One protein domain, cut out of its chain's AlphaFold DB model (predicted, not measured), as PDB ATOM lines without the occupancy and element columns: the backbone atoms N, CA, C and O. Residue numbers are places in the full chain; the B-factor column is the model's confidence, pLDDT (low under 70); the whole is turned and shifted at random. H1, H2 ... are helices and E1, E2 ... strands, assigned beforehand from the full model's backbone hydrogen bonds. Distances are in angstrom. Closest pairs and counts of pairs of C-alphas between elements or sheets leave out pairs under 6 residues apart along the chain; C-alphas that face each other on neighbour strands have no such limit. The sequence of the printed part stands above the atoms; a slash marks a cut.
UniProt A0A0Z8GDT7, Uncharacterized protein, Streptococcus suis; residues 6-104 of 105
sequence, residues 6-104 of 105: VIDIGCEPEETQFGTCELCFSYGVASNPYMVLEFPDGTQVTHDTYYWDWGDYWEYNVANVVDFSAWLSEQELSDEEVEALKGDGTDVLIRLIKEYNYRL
ATOM      1  N   VAL A   6     -15.404 -40.194  17.146       98.12
ATOM      2  CA  VAL A   6     -16.350 -40.860  18.044       98.12
ATOM      3  C   VAL A   6     -16.250 -42.358  17.781       98.12
ATOM      4  O   VAL A   6     -16.429 -42.793  16.643       98.12
ATOM      5  N   ILE A   7     -15.932 -43.137  18.811       97.69
ATOM      6  CA  ILE A   7     -15.764 -44.595  18.697       97.69
ATOM      7  C   ILE A   7     -16.885 -45.383  19.370       97.69
ATOM      8  O   ILE A   7     -17.090 -46.544  19.021       97.69
ATOM      9  N   ASP A   8     -17.615 -44.759  20.291       97.75
ATOM     10  CA  ASP A   8     -18.767 -45.359  20.954       97.75
ATOM     11  C   ASP A   8     -19.752 -44.278  21.410       97.75
ATOM     12  O   ASP A   8     -19.382 -43.112  21.584       97.75
ATOM     13  N   ILE A   9     -21.006 -44.679  21.587       97.06
ATOM     14  CA  ILE A   9     -22.089 -43.847  22.106       97.06
ATOM     15  C   ILE A   9     -22.965 -44.691  23.021       97.06
ATOM     16  O   ILE A   9     -23.189 -45.876  22.772       97.06
ATOM     17  N   GLY A  10     -23.545 -44.064  24.030       96.62
ATOM     18  CA  GLY A  10     -24.487 -44.754  24.892       96.62
ATOM     19  C   GLY A  10     -25.366 -43.802  25.668       96.62
ATOM     20  O   GLY A  10     -25.366 -42.592  25.445       96.62
ATOM     21  N   CYS A  11     -26.155 -44.385  26.557       96.38
ATOM     22  CA  CYS A  11     -27.006 -43.666  27.482       96.38
ATOM     23  C   CYS A  11     -27.100 -44.437  28.802       96.38
ATOM     24  O   CYS A  11     -27.115 -45.671  28.807       96.38
ATOM     25  N   GLU A  12     -27.157 -43.706  29.911       96.75
ATOM     26  CA  GLU A  12     -27.313 -44.249  31.263       96.75
ATOM     27  C   GLU A  12     -28.627 -43.750  31.888       96.75
ATOM     28  O   GLU A  12     -28.622 -42.858  32.738       96.75
ATOM     29  N   PRO A  13     -29.783 -44.293  31.459       96.19
ATOM     30  CA  PRO A  13     -31.072 -43.747  31.846       96.19
ATOM     31  C   PRO A  13     -31.332 -43.889  33.348       96.19
ATOM     32  O   PRO A  13     -31.177 -44.971  33.919       96.19
ATOM     33  N   GLU A  14     -31.811 -42.813  33.966       96.00
ATOM     34  CA  GLU A  14     -32.098 -42.739  35.399       96.00
ATOM     35  C   GLU A  14     -33.491 -42.145  35.650       96.00
ATOM     36  O   GLU A  14     -33.907 -41.196  34.983       96.00
ATOM     37  N   GLU A  15     -34.231 -42.698  36.620       95.81
ATOM     38  CA  GLU A  15     -35.441 -42.039  37.119       95.81
ATOM     39  C   GLU A  15     -35.046 -40.795  37.920       95.81
ATOM     40  O   GLU A  15     -34.378 -40.882  38.949       95.81
ATOM     41  N   THR A  16     -35.478 -39.625  37.461       92.50
ATOM     42  CA  THR A  16     -35.021 -38.342  37.998       92.50
ATOM     43  C   THR A  16     -36.188 -37.407  38.289       92.50
ATOM     44  O   THR A  16     -37.226 -37.428  37.621       92.50
ATOM     45  N   GLN A  17     -36.010 -36.573  39.314       89.81
ATOM     46  CA  GLN A  17     -36.879 -35.438  39.589       89.81
ATOM     47  C   GLN A  17     -36.436 -34.231  38.755       89.81
ATOM     48  O   GLN A  17     -35.299 -33.783  38.872       89.81
ATOM     49  N   PHE A  18     -37.345 -33.673  37.966       88.69
ATOM     50  CA  PHE A  18     -37.121 -32.461  37.184       88.69
ATOM     51  C   PHE A  18     -37.715 -31.252  37.902       88.69
ATOM     52  O   PHE A  18     -38.794 -31.341  38.497       88.69
ATOM     53  N   GLY A  19     -37.030 -30.112  37.815       82.31
ATOM     54  CA  GLY A  19     -37.416 -28.875  38.485       82.31
ATOM     55  C   GLY A  19     -36.999 -28.810  39.960       82.31
ATOM     56  O   GLY A  19     -36.938 -29.803  40.686       82.31
ATOM     57  N   THR A  20     -36.717 -27.592  40.419       79.50
ATOM     58  CA  THR A  20     -36.207 -27.295  41.773       79.50
ATOM     59  C   THR A  20     -37.274 -26.770  42.741       79.50
ATOM     60  O   THR A  20     -36.999 -26.582  43.923       79.50
ATOM     61  N   CYS A  21     -38.501 -26.530  42.271       79.25
ATOM     62  CA  CYS A  21     -39.603 -26.013  43.084       79.25
ATOM     63  C   CYS A  21     -40.392 -27.148  43.755       79.25
ATOM     64  O   CYS A  21     -40.891 -28.037  43.067       79.25
ATOM     65  N   GLU A  22     -40.605 -27.059  45.072       76.44
ATOM     66  CA  GLU A  22     -41.336 -28.058  45.877       76.44
ATOM     67  C   GLU A  22     -42.760 -28.364  45.377       76.44
ATOM     68  O   GLU A  22     -43.289 -29.436  45.654       76.44
ATOM     69  N   LEU A  23     -43.394 -27.440  44.645       80.81
ATOM     70  CA  LEU A  23     -44.757 -27.601  44.123       80.81
ATOM     71  C   LEU A  23     -44.829 -27.740  42.597       80.81
ATOM     72  O   LEU A  23     -45.914 -27.974  42.070       80.81
ATOM     73  N   CYS A  24     -43.706 -27.591  41.888       81.62
ATOM     74  CA  CYS A  24     -43.662 -27.638  40.422       81.62
ATOM     75  C   CYS A  24     -42.650 -28.662  39.891       81.62
ATOM     76  O   CYS A  24     -42.223 -28.540  38.744       81.62
ATOM     77  N   PHE A  25     -42.245 -29.637  40.707       86.94
ATOM     78  CA  PHE A  25     -41.394 -30.723  40.240       86.94
ATOM     79  C   PHE A  25     -42.215 -31.804  39.527       86.94
ATOM     80  O   PHE A  25     -43.410 -31.989  39.781       86.94
ATOM     81  N   SER A  26     -41.559 -32.545  38.644       88.06
ATOM     82  CA  SER A  26     -42.094 -33.761  38.033       88.06
ATOM     83  C   SER A  26     -41.084 -34.899  38.164       88.06
ATOM     84  O   SER A  26     -39.921 -34.667  38.479       88.06
ATOM     85  N   TYR A  27     -41.530 -36.134  37.943       90.62
ATOM     86  CA  TYR A  27     -40.640 -37.283  37.788       90.62
ATOM     87  C   TYR A  27     -40.675 -37.754  36.341       90.62
ATOM     88  O   TYR A  27     -41.725 -37.720  35.692       90.62
ATOM     89  N   GLY A  28     -39.534 -38.214  35.852       92.44
ATOM     90  CA  GLY A  28     -39.391 -38.792  34.525       92.44
ATOM     91  C   GLY A  28     -38.096 -39.582  34.424       92.44
ATOM     92  O   GLY A  28     -37.475 -39.887  35.438       92.44
ATOM     93  N   VAL A  29     -37.687 -39.886  33.198       95.06
ATOM     94  CA  VAL A  29     -36.411 -40.553  32.926       95.06
ATOM     95  C   VAL A  29     -35.483 -39.552  32.248       95.06
ATOM     96  O   VAL A  29     -35.846 -39.009  31.205       95.06
ATOM     97  N   ALA A  30     -34.318 -39.301  32.839       95.88
ATOM     98  CA  ALA A  30     -33.215 -38.603  32.184       95.88
ATOM     99  C   ALA A  30     -32.378 -39.642  31.434       95.88
ATOM    100  O   ALA A  30     -32.021 -40.660  32.021       95.88
ATOM    101  N   SER A  31     -32.101 -39.439  30.144       96.44
ATOM    102  CA  SER A  31     -31.440 -40.471  29.327       96.44
ATOM    103  C   SER A  31     -29.947 -40.611  29.639       96.44
ATOM    104  O   SER A  31     -29.383 -41.679  29.445       96.44
ATOM    105  N   ASN A  32     -29.319 -39.525  30.081       96.56
ATOM    106  CA  ASN A  32     -27.884 -39.353  30.324       96.56
ATOM    107  C   ASN A  32     -27.012 -39.894  29.175       96.56
ATOM    108  O   ASN A  32     -26.304 -40.888  29.349       96.56
ATOM    109  N   PRO A  33     -27.112 -39.305  27.967       97.44
ATOM    110  CA  PRO A  33     -26.331 -39.740  26.816       97.44
ATOM    111  C   PRO A  33     -24.844 -39.404  26.969       97.44
ATOM    112  O   PRO A  33     -24.488 -38.383  27.552       97.44
ATOM    113  N   TYR A  34     -23.976 -40.223  26.384       97.62
ATOM    114  CA  TYR A  34     -22.537 -39.975  26.333       97.62
ATOM    115  C   TYR A  34     -21.937 -40.360  24.979       97.62
ATOM    116  O   TYR A  34     -22.492 -41.164  24.221       97.62
ATOM    117  N   MET A  35     -20.757 -39.813  24.696       98.00
ATOM    118  CA  MET A  35     -19.912 -40.185  23.563       98.00
ATOM    119  C   MET A  35     -18.498 -40.507  24.037       98.00
ATOM    120  O   MET A  35     -17.945 -39.815  24.890       98.00
ATOM    121  N   VAL A  36     -17.890 -41.530  23.443       98.19
ATOM    122  CA  VAL A  36     -16.483 -41.874  23.670       98.19
ATOM    123  C   VAL A  36     -15.657 -41.355  22.504       98.19
ATOM    124  O   VAL A  36     -15.859 -41.754  21.352       98.19
ATOM    125  N   LEU A  37     -14.722 -40.459  22.807       98.19
ATOM    126  CA  LEU A  37     -13.798 -39.877  21.845       98.19
ATOM    127  C   LEU A  37     -12.469 -40.623  21.865       98.19
ATOM    128  O   LEU A  37     -11.916 -40.853  22.935       98.19
ATOM    129  N   GLU A  38     -11.929 -40.936  20.691       98.25
ATOM    130  CA  GLU A  38     -10.559 -41.419  20.513       98.25
ATOM    131  C   GLU A  38      -9.695 -40.332  19.871       98.25
ATOM    132  O   GLU A  38     -10.036 -39.773  18.824       98.25
ATOM    133  N   PHE A  39      -8.556 -40.053  20.498       97.88
ATOM    134  CA  PHE A  39      -7.554 -39.104  20.023       97.88
ATOM    135  C   PHE A  39      -6.507 -39.798  19.139       97.88
ATOM    136  O   PHE A  39      -6.300 -41.008  19.247       97.88
ATOM    137  N   PRO A  40      -5.763 -39.051  18.301       96.56
ATOM    138  CA  PRO A  40      -4.722 -39.623  17.441       96.56
ATOM    139  C   PRO A  40      -3.604 -40.377  18.175       96.56
ATOM    140  O   PRO A  40      -2.934 -41.213  17.571       96.56
ATOM    141  N   ASP A  41      -3.379 -40.072  19.454       95.75
ATOM    142  CA  ASP A  41      -2.409 -40.770  20.304       95.75
ATOM    143  C   ASP A  41      -2.963 -42.061  20.940       95.75
ATOM    144  O   ASP A  41      -2.236 -42.750  21.652       95.75
ATOM    145  N   GLY A  42      -4.224 -42.408  20.658       96.81
ATOM    146  CA  GLY A  42      -4.922 -43.577  21.190       96.81
ATOM    147  C   GLY A  42      -5.580 -43.354  22.553       96.81
ATOM    148  O   GLY A  42      -6.174 -44.288  23.088       96.81
ATOM    149  N   THR A  43      -5.496 -42.149  23.128       97.25
ATOM    150  CA  THR A  43      -6.251 -41.800  24.341       97.25
ATOM    151  C   THR A  43      -7.743 -41.873  24.045       97.25
ATOM    152  O   THR A  43      -8.182 -41.421  22.987       97.25
ATOM    153  N   GLN A  44      -8.518 -42.410  24.984       98.00
ATOM    154  CA  GLN A  44      -9.973 -42.475  24.893       98.00
ATOM    155  C   GLN A  44     -10.598 -41.782  26.101       98.00
ATOM    156  O   GLN A  44     -10.156 -42.011  27.227       98.00
ATOM    157  N   VAL A  45     -11.599 -40.933  25.867       98.12
ATOM    158  CA  VAL A  45     -12.296 -40.179  26.921       98.12
ATOM    159  C   VAL A  45     -13.794 -40.210  26.675       98.12
ATOM    160  O   VAL A  45     -14.250 -39.967  25.557       98.12
ATOM    161  N   THR A  46     -14.552 -40.507  27.726       98.12
ATOM    162  CA  THR A  46     -16.013 -40.463  27.715       98.12
ATOM    163  C   THR A  46     -16.481 -39.087  28.155       98.12
ATOM    164  O   THR A  46     -16.072 -38.612  29.211       98.12
ATOM    165  N   HIS A  47     -17.357 -38.478  27.361       98.00
ATOM    166  CA  HIS A  47     -18.016 -37.217  27.679       98.00
ATOM    167  C   HIS A  47     -19.518 -37.409  27.706       98.00
ATOM    168  O   HIS A  47     -20.094 -37.942  26.755       98.00
ATOM    169  N   ASP A  48     -20.146 -36.899  28.755       97.25
ATOM    170  CA  ASP A  48     -21.589 -36.725  28.781       97.25
ATOM    171  C   ASP A  48     -21.998 -35.728  27.696       97.25
ATOM    172  O   ASP A  48     -21.382 -34.680  27.517       97.25
ATOM    173  N   THR A  49     -23.064 -36.027  26.966       97.00
ATOM    174  CA  THR A  49     -23.660 -35.099  25.999       97.00
ATOM    175  C   THR A  49     -24.969 -34.540  26.531       97.00
ATOM    176  O   THR A  49     -25.933 -34.334  25.796       97.00
ATOM    177  N   TYR A  50     -25.000 -34.277  27.834       96.00
ATOM    178  CA  TYR A  50     -26.073 -33.589  28.535       96.00
ATOM    179  C   TYR A  50     -25.505 -32.696  29.639       96.00
ATOM    180  O   TYR A  50     -24.345 -32.826  30.025       96.00
ATOM    181  N   TYR A  51     -26.325 -31.794  30.171       93.38
ATOM    182  CA  TYR A  51     -26.042 -31.159  31.454       93.38
ATOM    183  C   TYR A  51     -27.322 -30.808  32.207       93.38
ATOM    184  O   TYR A  51     -28.408 -30.693  31.632       93.38
ATOM    185  N   TRP A  52     -27.150 -30.589  33.508       91.12
ATOM    186  CA  TRP A  52     -28.169 -30.063  34.403       91.12
ATOM    187  C   TRP A  52     -27.887 -28.604  34.728       91.12
ATOM    188  O   TRP A  52     -26.764 -28.253  35.085       91.12
ATOM    189  N   ASP A  53     -28.910 -27.762  34.647       89.62
ATOM    190  CA  ASP A  53     -28.831 -26.371  35.083       89.62
ATOM    191  C   ASP A  53     -30.090 -26.003  35.865       89.62
ATOM    192  O   ASP A  53     -31.195 -26.050  35.338       89.62
ATOM    193  N   TRP A  54     -29.940 -25.707  37.159       86.06
ATOM    194  CA  TRP A  54     -31.047 -25.340  38.060       86.06
ATOM    195  C   TRP A  54     -32.281 -26.273  38.042       86.06
ATOM    196  O   TRP A  54     -33.399 -25.854  38.353       86.06
ATOM    197  N   GLY A  55     -32.065 -27.566  37.774       84.12
ATOM    198  CA  GLY A  55     -33.113 -28.592  37.694       84.12
ATOM    199  C   GLY A  55     -33.725 -28.771  36.306       84.12
ATOM    200  O   GLY A  55     -34.589 -29.637  36.150       84.12
ATOM    201  N   ASP A  56     -33.265 -27.998  35.322       86.88
ATOM    202  CA  ASP A  56     -33.540 -28.215  33.909       86.88
ATOM    203  C   ASP A  56     -32.489 -29.151  33.314       86.88
ATOM    204  O   ASP A  56     -31.293 -29.053  33.604       86.88
ATOM    205  N   TYR A  57     -32.958 -30.056  32.464       92.25
ATOM    206  CA  TYR A  57     -32.154 -31.086  31.828       92.25
ATOM    207  C   TYR A  57     -32.020 -30.812  30.336       92.25
ATOM    208  O   TYR A  57     -33.026 -30.682  29.634       92.25
ATOM    209  N   TRP A  58     -30.783 -30.740  29.852       94.19
ATOM    210  CA  TRP A  58     -30.482 -30.436  28.459       94.19
ATOM    211  C   TRP A  58     -29.673 -31.561  27.842       94.19
ATOM    212  O   TRP A  58     -28.573 -31.844  28.305       94.19
ATOM    213  N   GLU A  59     -30.184 -32.154  26.767       95.75
ATOM    214  CA  GLU A  59     -29.465 -33.148  25.969       95.75
ATOM    215  C   GLU A  59     -28.948 -32.539  24.661       95.75
ATOM    216  O   GLU A  59     -29.610 -31.715  24.022       95.75
ATOM    217  N   TYR A  60     -27.780 -33.004  24.229       96.38
ATOM    218  CA  TYR A  60     -27.132 -32.634  22.981       96.38
ATOM    219  C   TYR A  60     -26.890 -33.880  22.151       96.38
ATOM    220  O   TYR A  60     -26.055 -34.719  22.468       96.38
ATOM    221  N   ASN A  61     -27.633 -33.975  21.056       93.56
ATOM    222  CA  ASN A  61     -27.647 -35.149  20.201       93.56
ATOM    223  C   ASN A  61     -27.238 -34.769  18.774       93.56
ATOM    224  O   ASN A  61     -27.484 -33.650  18.313       93.56
ATOM    225  N   VAL A  62     -26.650 -35.725  18.059       95.31
ATOM    226  CA  VAL A  62     -26.404 -35.644  16.613       95.31
ATOM    227  C   VAL A  62     -27.244 -36.708  15.919       95.31
ATOM    228  O   VAL A  62     -27.312 -37.848  16.375       95.31
ATOM    229  N   ALA A  63     -27.902 -36.350  14.816       92.19
ATOM    230  CA  ALA A  63     -28.802 -37.274  14.123       92.19
ATOM    231  C   ALA A  63     -28.050 -38.438  13.450       92.19
ATOM    232  O   ALA A  63     -28.548 -39.562  13.419       92.19
ATOM    233  N   ASN A  64     -26.850 -38.172  12.924       95.06
ATOM    234  CA  ASN A  64     -25.976 -39.180  12.334       95.06
ATOM    235  C   ASN A  64     -24.571 -39.091  12.944       95.06
ATOM    236  O   ASN A  64     -23.769 -38.232  12.580       95.06
ATOM    237  N   VAL A  65     -24.270 -40.010  13.862       95.69
ATOM    238  CA  VAL A  65     -22.979 -40.068  14.568       95.69
ATOM    239  C   VAL A  65     -21.819 -40.385  13.625       95.69
ATOM    240  O   VAL A  65     -20.719 -39.879  13.827       95.69
ATOM    241  N   VAL A  66     -22.048 -41.175  12.572       96.56
ATOM    242  CA  VAL A  66     -20.999 -41.506  11.594       96.56
ATOM    243  C   VAL A  66     -20.577 -40.249  10.835       96.56
ATOM    244  O   VAL A  66     -19.384 -39.966  10.724       96.56
ATOM    245  N   ASP A  67     -21.550 -39.458  10.379       97.44
ATOM    246  CA  ASP A  67     -21.281 -38.199   9.680       97.44
ATOM    247  C   ASP A  67     -20.661 -37.158  10.621       97.44
ATOM    248  O   ASP A  67     -19.722 -36.458  10.237       97.44
ATOM    249  N   PHE A  68     -21.145 -37.079  11.865       97.81
ATOM    250  CA  PHE A  68     -20.553 -36.220  12.887       97.81
ATOM    251  C   PHE A  68     -19.097 -36.599  13.166       97.81
ATOM    252  O   PHE A  68     -18.235 -35.727  13.154       97.81
ATOM    253  N   SER A  69     -18.790 -37.887  13.351       97.81
ATOM    254  CA  SER A  69     -17.417 -38.342  13.588       97.81
ATOM    255  C   SER A  69     -16.508 -38.061  12.393       97.81
ATOM    256  O   SER A  69     -15.339 -37.728  12.592       97.81
ATOM    257  N   ALA A  70     -17.012 -38.202  11.164       97.50
ATOM    258  CA  ALA A  70     -16.254 -37.848   9.970       97.50
ATOM    259  C   ALA A  70     -15.935 -36.346   9.960       97.50
ATOM    260  O   ALA A  70     -14.771 -35.970   9.820       97.50
ATOM    261  N   TRP A  71     -16.935 -35.495  10.210       97.75
ATOM    262  CA  TRP A  71     -16.747 -34.049  10.310       97.75
ATOM    263  C   TRP A  71     -15.785 -33.650  11.436       97.75
ATOM    264  O   TRP A  71     -14.875 -32.853  11.201       97.75
ATOM    265  N   LEU A  72     -15.948 -34.217  12.635       97.75
ATOM    266  CA  LEU A  72     -15.106 -33.948  13.801       97.75
ATOM    267  C   LEU A  72     -13.637 -34.262  13.500       97.75
ATOM    268  O   LEU A  72     -12.753 -33.474  13.830       97.75
ATOM    269  N   SER A  73     -13.378 -35.368  12.795       97.69
ATOM    270  CA  SER A  73     -12.018 -35.785  12.447       97.69
ATOM    271  C   SER A  73     -11.271 -34.781  11.561       97.69
ATOM    272  O   SER A  73     -10.037 -34.749  11.566       97.69
ATOM    273  N   GLU A  74     -11.998 -33.927  10.838       97.31
ATOM    274  CA  GLU A  74     -11.433 -32.901   9.962       97.31
ATOM    275  C   GLU A  74     -11.202 -31.554  10.666       97.31
ATOM    276  O   GLU A  74     -10.490 -30.709  10.105       97.31
ATOM    277  N   GLN A  75     -11.764 -31.354  11.867       96.50
ATOM    278  CA  GLN A  75     -11.681 -30.092  12.606       96.50
ATOM    279  C   GLN A  75     -10.287 -29.878  13.189       96.50
ATOM    280  O   GLN A  75      -9.725 -30.755  13.842       96.50
ATOM    281  N   GLU A  76      -9.723 -28.695  12.945       96.56
ATOM    282  CA  GLU A  76      -8.449 -28.285  13.534       96.56
ATOM    283  C   GLU A  76      -8.711 -27.620  14.888       96.56
ATOM    284  O   GLU A  76      -8.945 -26.415  14.952       96.56
ATOM    285  N   LEU A  77      -8.683 -28.412  15.960       96.31
ATOM    286  CA  LEU A  77      -8.860 -27.901  17.319       96.31
ATOM    287  C   LEU A  77      -7.556 -27.307  17.858       96.31
ATOM    288  O   LEU A  77      -6.470 -27.811  17.567       96.31
ATOM    289  N   SER A  78      -7.642 -26.253  18.656       97.00
ATOM    290  CA  SER A  78      -6.505 -25.710  19.401       97.00
ATOM    291  C   SER A  78      -6.007 -26.685  20.473       97.00
ATOM    292  O   SER A  78      -6.731 -27.584  20.899       97.00
ATOM    293  N   ASP A  79      -4.768 -26.504  20.935       96.25
ATOM    294  CA  ASP A  79      -4.207 -27.330  22.013       96.25
ATOM    295  C   ASP A  79      -5.032 -27.212  23.307       96.25
ATOM    296  O   ASP A  79      -5.221 -28.200  24.007       96.25
ATOM    297  N   GLU A  80      -5.592 -26.032  23.591       96.81
ATOM    298  CA  GLU A  80      -6.477 -25.807  24.742       96.81
ATOM    299  C   GLU A  80      -7.771 -26.626  24.639       96.81
ATOM    300  O   GLU A  80      -8.153 -27.294  25.596       96.81
ATOM    301  N   GLU A  81      -8.411 -26.646  23.466       97.31
ATOM    302  CA  GLU A  81      -9.606 -27.466  23.229       97.31
ATOM    303  C   GLU A  81      -9.306 -28.965  23.325       97.31
ATOM    304  O   GLU A  81     -10.122 -29.728  23.837       97.31
ATOM    305  N   VAL A  82      -8.138 -29.399  22.845       96.81
ATOM    306  CA  VAL A  82      -7.713 -30.803  22.926       96.81
ATOM    307  C   VAL A  82      -7.497 -31.221  24.374       96.81
ATOM    308  O   VAL A  82      -7.988 -32.273  24.771       96.81
ATOM    309  N   GLU A  83      -6.785 -30.417  25.162       96.81
ATOM    310  CA  GLU A  83      -6.549 -30.721  26.575       96.81
ATOM    311  C   GLU A  83      -7.852 -30.684  27.382       96.81
ATOM    312  O   GLU A  83      -8.066 -31.555  28.223       96.81
ATOM    313  N   ALA A  84      -8.770 -29.766  27.065       97.12
ATOM    314  CA  ALA A  84     -10.109 -29.757  27.649       97.12
ATOM    315  C   ALA A  84     -10.868 -31.057  27.330       97.12
ATOM    316  O   ALA A  84     -11.347 -31.730  28.239       97.12
ATOM    317  N   LEU A  85     -10.911 -31.477  26.059       97.38
ATOM    318  CA  LEU A  85     -11.555 -32.736  25.658       97.38
ATOM    319  C   LEU A  85     -10.849 -33.983  26.218       97.38
ATOM    320  O   LEU A  85     -11.452 -35.051  26.270       97.38
ATOM    321  N   LYS A  86      -9.577 -33.898  26.610       96.56
ATOM    322  CA  LYS A  86      -8.897 -34.992  27.319       96.56
ATOM    323  C   LYS A  86      -9.213 -35.028  28.818       96.56
ATOM    324  O   LYS A  86      -8.966 -36.050  29.457       96.56
ATOM    325  N   GLY A  87      -9.719 -33.926  29.365       94.44
ATOM    326  CA  GLY A  87     -10.182 -33.779  30.740       94.44
ATOM    327  C   GLY A  87     -11.709 -33.796  30.835       94.44
ATOM    328  O   GLY A  87     -12.353 -34.736  30.382       94.44
ATOM    329  N   ASP A  88     -12.276 -32.755  31.440       90.69
ATOM    330  CA  ASP A  88     -13.707 -32.572  31.727       90.69
ATOM    331  C   ASP A  88     -14.405 -31.582  30.773       90.69
ATOM    332  O   ASP A  88     -15.468 -31.048  31.090       90.69
ATOM    333  N   GLY A  89     -13.817 -31.334  29.598       91.19
ATOM    334  CA  GLY A  89     -14.269 -30.366  28.592       91.19
ATOM    335  C   GLY A  89     -15.535 -30.759  27.827       91.19
ATOM    336  O   GLY A  89     -15.583 -30.648  26.598       91.19
ATOM    337  N   THR A  90     -16.571 -31.206  28.534       93.19
ATOM    338  CA  THR A  90     -17.897 -31.517  27.988       93.19
ATOM    339  C   THR A  90     -18.502 -30.321  27.242       93.19
ATOM    340  O   THR A  90     -19.160 -30.479  26.213       93.19
ATOM    341  N   ASP A  91     -18.247 -29.097  27.705       95.12
ATOM    342  CA  ASP A  91     -18.704 -27.862  27.067       95.12
ATOM    343  C   ASP A  91     -18.127 -27.678  25.652       95.12
ATOM    344  O   ASP A  91     -18.842 -27.248  24.737       95.12
ATOM    345  N   VAL A  92     -16.864 -28.071  25.442       97.38
ATOM    346  CA  VAL A  92     -16.211 -28.059  24.128       97.38
ATOM    347  C   VAL A  92     -16.914 -29.033  23.188       97.38
ATOM    348  O   VAL A  92     -17.265 -28.650  22.068       97.38
ATOM    349  N   LEU A  93     -17.190 -30.260  23.643       97.44
ATOM    350  CA  LEU A  93     -17.910 -31.245  22.836       97.44
ATOM    351  C   LEU A  93     -19.330 -30.767  22.497       97.44
ATOM    352  O   LEU A  93     -19.740 -30.828  21.338       97.44
ATOM    353  N   ILE A  94     -20.062 -30.222  23.471       96.88
ATOM    354  CA  ILE A  94     -21.410 -29.675  23.261       96.88
ATOM    355  C   ILE A  94     -21.393 -28.544  22.228       96.88
ATOM    356  O   ILE A  94     -22.277 -28.475  21.368       96.88
ATOM    357  N   ARG A  95     -20.394 -27.655  22.266       97.12
ATOM    358  CA  ARG A  95     -20.245 -26.599  21.256       97.12
ATOM    359  C   ARG A  95     -20.013 -27.179  19.861       97.12
ATOM    360  O   ARG A  95     -20.644 -26.708  18.919       97.12
ATOM    361  N   LEU A  96     -19.165 -28.199  19.731       97.69
ATOM    362  CA  LEU A  96     -18.910 -28.873  18.452       97.69
ATOM    363  C   LEU A  96     -20.171 -29.564  17.911       97.69
ATOM    364  O   LEU A  96     -20.456 -29.469  16.719       97.69
ATOM    365  N   ILE A  97     -20.974 -30.189  18.778       97.81
ATOM    366  CA  ILE A  97     -22.282 -30.758  18.412       97.81
ATOM    367  C   ILE A  97     -23.219 -29.666  17.878       97.81
ATOM    368  O   ILE A  97     -23.828 -29.834  16.821       97.81
ATOM    369  N   LYS A  98     -23.318 -28.525  18.574       96.62
ATOM    370  CA  LYS A  98     -24.141 -27.382  18.135       96.62
ATOM    371  C   LYS A  98     -23.687 -26.840  16.782       96.62
ATOM    372  O   LYS A  98     -24.522 -26.596  15.918       96.62
ATOM    373  N   GLU A  99     -22.381 -26.671  16.597       97.19
ATOM    374  CA  GLU A  99     -21.804 -26.198  15.339       97.19
ATOM    375  C   GLU A  99     -22.108 -27.155  14.183       97.19
ATOM    376  O   GLU A  99     -22.525 -26.716  13.111       97.19
ATOM    377  N   TYR A 100     -21.960 -28.463  14.403       97.50
ATOM    378  CA  TYR A 100     -22.320 -29.469  13.412       97.50
ATOM    379  C   TYR A 100     -23.807 -29.408  13.047       97.50
ATOM    380  O   TYR A 100     -24.134 -29.342  11.863       97.50
ATOM    381  N   ASN A 101     -24.694 -29.382  14.043       96.25
ATOM    382  CA  ASN A 101     -26.139 -29.366  13.818       96.25
ATOM    383  C   ASN A 101     -26.593 -28.094  13.085       96.25
ATOM    384  O   ASN A 101     -27.379 -28.192  12.149       96.25
ATOM    385  N   TYR A 102     -26.040 -26.924  13.424       95.06
ATOM    386  CA  TYR A 102     -26.362 -25.657  12.755       95.06
ATOM    387  C   TYR A 102     -26.024 -25.663  11.254       95.06
ATOM    388  O   TYR A 102     -26.639 -24.949  10.472       95.06
ATOM    389  N   ARG A 103     -25.060 -26.481  10.812       91.88
ATOM    390  CA  ARG A 103     -24.719 -26.620   9.383       91.88
ATOM    391  C   ARG A 103     -25.749 -27.421   8.583       91.88
ATOM    392  O   ARG A 103     -25.658 -27.438   7.356       91.88
ATOM    393  N   LEU A 104     -26.637 -28.144   9.263       89.31
ATOM    394  CA  LEU A 104     -27.673 -28.980   8.655       89.31
ATOM    395  C   LEU A 104     -29.031 -28.265   8.555       89.31
ATOM    396  O   LEU A 104     -29.938 -28.806   7.924       89.31
TER     397      LEU A 104
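AT A GLANCE: This is residues 6 to 104 of the 105 residues of an uncharacterized protein of Streptococcus suis (UniProt A0A0Z8GDT7). A three-stranded sheet, E1, E4 and E5, has helices H1 and H3 over one face and its other face bare, with H2 grazing it beside H3. Past one end of the sheet its strands run on into two hairpins, E2 with E3 and E6 with E7, and E2 and E3, far from the helices, draw the whole out into an elongated shape. The printed part has 99 residues, with seven named strands, E1 to E7, followed by three named helices, H1 to H3; the class is mixed, and each sheet is antiparallel, the largest in the order E1, E4, E5. It is only just compact, close to loose, with a radius of gyration of the C-alphas of 15.1 A, and spans 49 by 28 by 20 A.

IN THESE COORDINATES: Find C-alpha 6 at (-16.350, -40.860, 18.044); from there E1 runs through residues 6 to 11, 14.5 A. Next come E2, residues 14 to 18, 11.6 A, and E3, residues 26 to 30, 11.7 A. E4, residues 33 to 38, begins at C-alpha 33 (-26.331, -39.740, 26.816) and covers 17.1 A. E5 is residues 44 to 48, 13.5 A, E6 residues 50 to 53, 10.1 A, and E7 residues 56 to 59, 10.2 A. H1 is residues 65 to 74, 14.3 A, and H2 residues 79 to 86, 10.4 A. H3, residues 90 to 102, covers 18.4 A and ends at C-alpha 102 (-26.362, -25.657, 12.755).

HOW THE PARTS SIT: Start at inner strand E4: N 36 is 2.9 A from O 8 of E1, and N 37 is 2.8 A from O 45 of E5, its hairpin partner. E1 runs on into E2 at 70 degrees, E3 into E4 at 26 degrees, and E5 into E6 at 43 degrees. In the hairpin E2 and E3, look at N 18 and O 26, 2.8 A; in the hairpin E6 and E7, at N 56 and O 53, 2.8 A. The closest C-alphas of E2 and E7, Phe 18 and Asp 56, are 6.4 A apart. H1 is on the sheet E1 E4 E5 at a height of 10.2 A, over E1 and E4, slantwise to the strands at 40 degrees to E1 on the local plane. H3 is on the same face, over E4 and E5, across the strands. With residues 96 to 100 alone, H3 touches H1, about perpendicular at 77 degrees, closest at the C-alphas of Phe 68 and Tyr 100, 7.0 A. With residues 90 to 93 alone it touches H2, about perpendicular at 75 degrees, closest at the C-alphas of Glu 81 and Val 92, 6.7 A. H2 only grazes the sheet, with residues 85 to 86. In H2 and H3 every O i to N i+4 pair is within hydrogen-bond range, in H1 5 of 6.

THE WHOLE: The two C-alphas farthest apart, Leu 23 and Asp 41, are 50.3 A apart. The printed part has no cut and no long link, and no printed residue is under 70 in pLDDT.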